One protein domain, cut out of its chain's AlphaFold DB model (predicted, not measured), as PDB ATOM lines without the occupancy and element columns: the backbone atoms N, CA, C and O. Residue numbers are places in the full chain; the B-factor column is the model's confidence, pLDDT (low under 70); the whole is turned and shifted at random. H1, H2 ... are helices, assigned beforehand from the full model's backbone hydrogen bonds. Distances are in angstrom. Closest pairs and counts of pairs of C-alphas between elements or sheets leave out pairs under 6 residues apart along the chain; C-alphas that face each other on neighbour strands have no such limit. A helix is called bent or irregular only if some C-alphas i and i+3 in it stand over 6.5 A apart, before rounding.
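This is residues 306 to 355 of the 385 residues of the protein "GPDPase_memb domain-containing protein" of Enterococcus sp. 9E7_DIV0242 (UniProt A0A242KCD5). Picture a hook: one long, gently angled helix, H1, makes the shaft, and a short helix, H2, turns back at its end after a tight link. Residues 306 to 337 of H1 stand free, and a kink near residue 322 angles the shaft. The printed part has 50 residues with two named helices, H1 then H2, and no named strand; its class is all helix. It is extended, with a radius of gyration of the C-alphas of 18.5 A, and spans 56 by 20 by 6 A, a rod.

Start with the longest helix, H1, residues 306 to 342, and look near residue 322 for its kink of 31 degrees. Then look past its last residue to H2, residues 345 to 355. The two are close but not clearly touching, with 2 pairs of C-alphas within 8 A; the closest C-alphas, those of Asn 342 and Gln 348, are 6.0 A apart. Their lines stand at a steep tilt of 37 degrees, only just past shallow, and they run opposite ways. In the backbones, O i to N i+4 pairs are within hydrogen-bond range in 31 of 33 cases in H1 and 5 of 7 in H2.

Find C-alpha 306 at (-42.855, 27.325, 24.546); from there H1 runs 48.1 A to C-alpha 342 at (-22.481, -14.623, 12.800). It is irregular: C-alphas 307 and 310 are 7.2 A apart. H2 runs 15.8 A from C-alpha 345 to C-alpha 355 at (-27.599, -11.898, 24.579), and is irregular too, with C-alphas 349 and 352 8.3 A apart.

The two C-alphas farthest apart, those of Gly 307 and Val 345, are 56.6 A apart. The printed part has no cut, and the link from H1 to H2, 2 residues, is tight. Mean pLDDT of the printed part is 77.1; look for values under 70 at residue 323 and residues 326 to 327.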
ATOM      1  N   GLU A 306     -42.390  28.205  25.641       78.81
ATOM      2  CA  GLU A 306     -42.855  27.325  24.546       78.81
ATOM      3  C   GLU A 306     -42.668  27.969  23.153       78.81
ATOM      4  O   GLU A 306     -42.426  27.274  22.171       78.81
ATOM      5  N   GLY A 307     -42.672  29.305  23.059       77.56
ATOM      6  CA  GLY A 307     -42.443  30.033  21.802       77.56
ATOM      7  C   GLY A 307     -41.057  29.836  21.169       77.56
ATOM      8  O   GLY A 307     -40.869  30.215  20.019       77.56
ATOM      9  N   ARG A 308     -40.088  29.242  21.885       77.81
ATOM     10  CA  ARG A 308     -38.745  28.929  21.357       77.81
ATOM     11  C   ARG A 308     -38.557  27.466  20.980       77.81
ATOM     12  O   ARG A 308     -37.478  27.098  20.524       77.81
ATOM     13  N   LEU A 309     -39.589  26.638  21.150       83.19
ATOM     14  CA  LEU A 309     -39.561  25.251  20.695       83.19
ATOM     15  C   LEU A 309     -39.173  25.126  19.213       83.19
ATOM     16  O   LEU A 309     -38.315  24.294  18.942       83.19
ATOM     17  N   PRO A 310     -39.643  25.992  18.286       84.62
ATOM     18  CA  PRO A 310     -39.215  25.920  16.889       84.62
ATOM     19  C   PRO A 310     -37.704  26.123  16.690       84.62
ATOM     20  O   PRO A 310     -37.104  25.427  15.880       84.62
ATOM     21  N   GLU A 311     -37.069  27.030  17.451       83.50
ATOM     22  CA  GLU A 311     -35.610  27.251  17.390       83.50
ATOM     23  C   GLU A 311     -34.847  25.994  17.847       83.50
ATOM     24  O   GLU A 311     -33.854  25.595  17.236       83.50
ATOM     25  N   VAL A 312     -35.312  25.363  18.933       82.06
ATOM     26  CA  VAL A 312     -34.719  24.129  19.469       82.06
ATOM     27  C   VAL A 312     -34.953  22.957  18.523       82.06
ATOM     28  O   VAL A 312     -34.024  22.193  18.280       82.06
ATOM     29  N   ASP A 313     -36.151  22.828  17.956       83.12
ATOM     30  CA  ASP A 313     -36.483  21.795  16.975       83.12
ATOM     31  C   ASP A 313     -35.604  21.913  15.727       83.12
ATOM     32  O   ASP A 313     -35.061  20.911  15.274       83.12
ATOM     33  N   GLU A 314     -35.367  23.127  15.224       84.25
ATOM     34  CA  GLU A 314     -34.476  23.351  14.084       84.25
ATOM     35  C   GLU A 314     -33.022  22.956  14.406       84.25
ATOM     36  O   GLU A 314     -32.355  22.285  13.614       84.25
ATOM     37  N   GLN A 315     -32.509  23.338  15.582       81.38
ATOM     38  CA  GLN A 315     -31.158  22.963  16.020       81.38
ATOM     39  C   GLN A 315     -31.019  21.453  16.236       81.38
ATOM     40  O   GLN A 315     -30.013  20.851  15.838       81.38
ATOM     41  N   LEU A 316     -32.030  20.828  16.840       80.88
ATOM     42  CA  LEU A 316     -32.082  19.385  17.023       80.88
ATOM     43  C   LEU A 316     -32.167  18.673  15.684       80.88
ATOM     44  O   LEU A 316     -31.473  17.683  15.520       80.88
ATOM     45  N   GLN A 317     -32.922  19.187  14.714       80.06
ATOM     46  CA  GLN A 317     -33.015  18.604  13.379       80.06
ATOM     47  C   GLN A 317     -31.673  18.675  12.641       80.06
ATOM     48  O   GLN A 317     -31.204  17.663  12.129       80.06
ATOM     49  N   LYS A 318     -30.967  19.813  12.697       76.69
ATOM     50  CA  LYS A 318     -29.598  19.933  12.149       76.69
ATOM     51  C   LYS A 318     -28.624  18.945  12.795       76.69
ATOM     52  O   LYS A 318     -27.774  18.360  12.115       76.69
ATOM     53  N   THR A 319     -28.740  18.757  14.107       76.31
ATOM     54  CA  THR A 319     -27.924  17.798  14.868       76.31
ATOM     55  C   THR A 319     -28.338  16.357  14.566       76.31
ATOM     56  O   THR A 319     -27.486  15.479  14.480       76.31
ATOM     57  N   TYR A 320     -29.629  16.117  14.344       74.62
ATOM     58  CA  TYR A 320     -30.213  14.833  13.981       74.62
ATOM     59  C   TYR A 320     -29.762  14.390  12.591       74.62
ATOM     60  O   TYR A 320     -29.371  13.244  12.411       74.62
ATOM     61  N   ASP A 321     -29.679  15.299  11.623       73.62
ATOM     62  CA  ASP A 321     -29.154  14.985  10.291       73.62
ATOM     63  C   ASP A 321     -27.674  14.570  10.344       73.62
ATOM     64  O   ASP A 321     -27.233  13.660   9.634       73.62
ATOM     65  N   HIS A 322     -26.892  15.189  11.235       70.75
ATOM     66  CA  HIS A 322     -25.520  14.763  11.517       70.75
ATOM     67  C   HIS A 322     -25.478  13.433  12.275       70.75
ATOM     68  O   HIS A 322     -24.686  12.551  11.935       70.75
ATOM     69  N   SER A 323     -26.354  13.247  13.261       66.69
ATOM     70  CA  SER A 323     -26.417  12.020  14.044       66.69
ATOM     71  C   SER A 323     -26.923  10.842  13.213       66.69
ATOM     72  O   SER A 323     -26.450   9.740  13.441       66.69
ATOM     73  N   ILE A 324     -27.752  11.036  12.180       71.88
ATOM     74  CA  ILE A 324     -28.116  10.002  11.198       71.88
ATOM     75  C   ILE A 324     -26.889   9.550  10.408       71.88
ATOM     76  O   ILE A 324     -26.747   8.358  10.134       71.88
ATOM     77  N   LYS A 325     -25.974  10.458  10.047       72.69
ATOM     78  CA  LYS A 325     -24.724  10.074   9.365       72.69
ATOM     79  C   LYS A 325     -23.847   9.226  10.286       72.69
ATOM     80  O   LYS A 325     -23.361   8.175   9.862       72.69
ATOM     81  N   VAL A 326     -23.707   9.646  11.545       69.50
ATOM     82  CA  VAL A 326     -22.952   8.923  12.581       69.50
ATOM     83  C   VAL A 326     -23.613   7.584  12.912       69.50
ATOM     84  O   VAL A 326     -22.949   6.555  12.886       69.50
ATOM     85  N   TYR A 327     -24.925   7.561  13.131       68.81
ATOM     86  CA  TYR A 327     -25.735   6.367  13.356       68.81
ATOM     87  C   TYR A 327     -25.671   5.435  12.155       68.81
ATOM     88  O   TYR A 327     -25.508   4.238  12.328       68.81
ATOM     89  N   GLY A 328     -25.739   5.954  10.932       72.44
ATOM     90  CA  GLY A 328     -25.571   5.177   9.712       72.44
ATOM     91  C   GLY A 328     -24.184   4.541   9.641       72.44
ATOM     92  O   GLY A 328     -24.064   3.368   9.293       72.44
ATOM     93  N   TRP A 329     -23.138   5.275  10.023       79.81
ATOM     94  CA  TRP A 329     -21.777   4.749  10.127       79.81
ATOM     95  C   TRP A 329     -21.649   3.670  11.215       79.81
ATOM     96  O   TRP A 329     -21.173   2.571  10.926       79.81
ATOM     97  N   LEU A 330     -22.165   3.927  12.419       70.19
ATOM     98  CA  LEU A 330     -22.187   2.992  13.548       70.19
ATOM     99  C   LEU A 330     -23.009   1.746  13.232       70.19
ATOM    100  O   LEU A 330     -22.558   0.636  13.474       70.19
ATOM    101  N   LYS A 331     -24.186   1.903  12.630       75.75
ATOM    102  CA  LYS A 331     -25.060   0.816  12.189       75.75
ATOM    103  C   LYS A 331     -24.369  -0.032  11.131       75.75
ATOM    104  O   LYS A 331     -24.420  -1.251  11.233       75.75
ATOM    105  N   ARG A 332     -23.681   0.572  10.154       79.62
ATOM    106  CA  ARG A 332     -22.866  -0.174   9.178       79.62
ATOM    107  C   ARG A 332     -21.757  -0.963   9.872       79.62
ATOM    108  O   ARG A 332     -21.615  -2.155   9.604       79.62
ATOM    109  N   LYS A 333     -21.036  -0.344  10.812       79.50
ATOM    110  CA  LYS A 333     -20.025  -1.026  11.633       79.50
ATOM    111  C   LYS A 333     -20.635  -2.167  12.448       79.50
ATOM    112  O   LYS A 333     -20.151  -3.284  12.346       79.50
ATOM    113  N   LEU A 334     -21.739  -1.954  13.154       76.81
ATOM    114  CA  LEU A 334     -22.432  -2.971  13.951       76.81
ATOM    115  C   LEU A 334     -23.003  -4.107  13.100       76.81
ATOM    116  O   LEU A 334     -22.916  -5.260  13.505       76.81
ATOM    117  N   ILE A 335     -23.556  -3.817  11.918       77.38
ATOM    118  CA  ILE A 335     -24.014  -4.842  10.971       77.38
ATOM    119  C   ILE A 335     -22.821  -5.647  10.463       77.38
ATOM    120  O   ILE A 335     -22.903  -6.870  10.457       77.38
ATOM    121  N   SER A 336     -21.707  -5.000  10.103       78.06
ATOM    122  CA  SER A 336     -20.488  -5.717   9.703       78.06
ATOM    123  C   SER A 336     -19.922  -6.569  10.841       78.06
ATOM    124  O   SER A 336     -19.545  -7.713  10.614       78.06
ATOM    125  N   LEU A 337     -19.959  -6.066  12.079       78.75
ATOM    126  CA  LEU A 337     -19.499  -6.775  13.268       78.75
ATOM    127  C   LEU A 337     -20.408  -7.966  13.573       78.75
ATOM    128  O   LEU A 337     -19.932  -9.057  13.848       78.75
ATOM    129  N   ARG A 338     -21.728  -7.778  13.470       75.56
ATOM    130  CA  ARG A 338     -22.727  -8.836  13.638       75.56
ATOM    131  C   ARG A 338     -22.625  -9.881  12.535       75.56
ATOM    132  O   ARG A 338     -22.761 -11.059  12.833       75.56
ATOM    133  N   ALA A 339     -22.392  -9.479  11.288       78.94
ATOM    134  CA  ALA A 339     -22.174 -10.394  10.172       78.94
ATOM    135  C   ALA A 339     -20.890 -11.211  10.382       78.94
ATOM    136  O   ALA A 339     -20.925 -12.432  10.268       78.94
ATOM    137  N   TRP A 340     -19.798 -10.559  10.791       79.56
ATOM    138  CA  TRP A 340     -18.537 -11.212  11.149       79.56
ATOM    139  C   TRP A 340     -18.687 -12.171  12.341       79.56
ATOM    140  O   TRP A 340     -18.240 -13.314  12.275       79.56
ATOM    141  N   LEU A 341     -19.385 -11.758  13.405       75.94
ATOM    142  CA  LEU A 341     -19.702 -12.612  14.554       75.94
ATOM    143  C   LEU A 341     -20.578 -13.797  14.137       75.94
ATOM    144  O   LEU A 341     -20.289 -14.926  14.514       75.94
ATOM    145  N   ASN A 342     -21.602 -13.572  13.311       74.00
ATOM    146  CA  ASN A 342     -22.481 -14.623  12.800       74.00
ATOM    147  C   ASN A 342     -21.749 -15.648  11.927       74.00
ATOM    148  O   ASN A 342     -22.238 -16.765  11.811       74.00
ATOM    149  N   GLN A 343     -20.605 -15.314  11.327       80.25
ATOM    150  CA  GLN A 343     -19.775 -16.280  10.598       80.25
ATOM    151  C   GLN A 343     -18.959 -17.187  11.536       80.25
ATOM    152  O   GLN A 343     -18.453 -18.222  11.110       80.25
ATOM    153  N   LYS A 344     -18.830 -16.843  12.822       82.19
ATOM    154  CA  LYS A 344     -18.133 -17.673  13.808       82.19
ATOM    155  C   LYS A 344     -19.078 -18.740  14.364       82.19
ATOM    156  O   LYS A 344     -20.086 -18.429  15.000       82.19
ATOM    157  N   VAL A 345     -18.689 -20.008  14.209       72.56
ATOM    158  CA  VAL A 345     -19.419 -21.195  14.709       72.56
ATOM    159  C   VAL A 345     -19.768 -21.068  16.201       72.56
ATOM    160  O   VAL A 345     -20.867 -21.424  16.627       72.56
ATOM    161  N   PHE A 346     -18.868 -20.479  16.992       76.19
ATOM    162  CA  PHE A 346     -19.077 -20.222  18.418       76.19
ATOM    163  C   PHE A 346     -20.272 -19.295  18.698       76.19
ATOM    164  O   PHE A 346     -21.111 -19.601  19.545       76.19
ATOM    165  N   TYR A 347     -20.391 -18.180  17.968       76.75
ATOM    166  CA  TYR A 347     -21.478 -17.223  18.172       76.75
ATOM    167  C   TYR A 347     -22.825 -17.829  17.777       76.75
ATOM    168  O   TYR A 347     -23.783 -17.709  18.532       76.75
ATOM    169  N   GLN A 348     -22.903 -18.549  16.651       76.06
ATOM    170  CA  GLN A 348     -24.142 -19.220  16.237       76.06
ATOM    171  C   GLN A 348     -24.637 -20.204  17.309       76.06
ATOM    172  O   GLN A 348     -25.813 -20.178  17.688       76.06
ATOM    173  N   LYS A 349     -23.717 -20.995  17.876       79.62
ATOM    174  CA  LYS A 349     -24.002 -21.975  18.933       79.62
ATOM    175  C   LYS A 349     -24.419 -21.331  20.263       79.62
ATOM    176  O   LYS A 349     -25.224 -21.907  20.994       79.62
ATOM    177  N   HIS A 350     -23.916 -20.135  20.582       81.38
ATOM    178  CA  HIS A 350     -24.104 -19.500  21.893       81.38
ATOM    179  C   HIS A 350     -24.870 -18.165  21.880       81.38
ATOM    180  O   HIS A 350     -25.003 -17.545  22.931       81.38
ATOM    181  N   HIS A 351     -25.444 -17.732  20.754       75.88
ATOM    182  CA  HIS A 351     -26.060 -16.403  20.602       75.88
ATOM    183  C   HIS A 351     -27.115 -16.061  21.673       75.88
ATOM    184  O   HIS A 351     -27.187 -14.916  22.116       75.88
ATOM    185  N   LYS A 352     -27.918 -17.037  22.129       76.94
ATOM    186  CA  LYS A 352     -28.877 -16.843  23.236       76.94
ATOM    187  C   LYS A 352     -28.161 -16.521  24.551       76.94
ATOM    188  O   LYS A 352     -28.531 -15.559  25.214       76.94
ATOM    189  N   LYS A 353     -27.106 -17.273  24.888       75.75
ATOM    190  CA  LYS A 353     -26.277 -17.034  26.082       75.75
ATOM    191  C   LYS A 353     -25.562 -15.687  25.995       75.75
ATOM    192  O   LYS A 353     -25.545 -14.952  26.970       75.75
ATOM    193  N   ILE A 354     -25.051 -15.327  24.818       76.56
ATOM    194  CA  ILE A 354     -24.378 -14.041  24.594       76.56
ATOM    195  C   ILE A 354     -25.343 -12.872  24.816       76.56
ATOM    196  O   ILE A 354     -24.985 -11.941  25.521       76.56
ATOM    197  N   LYS A 355     -26.583 -12.935  24.308       75.25
ATOM    198  CA  LYS A 355     -27.599 -11.898  24.579       75.25
ATOM    199  C   LYS A 355     -27.899 -11.747  26.072       75.25
ATOM    200  O   LYS A 355     -28.018 -10.622  26.545       75.25
TER     201      LYS A 355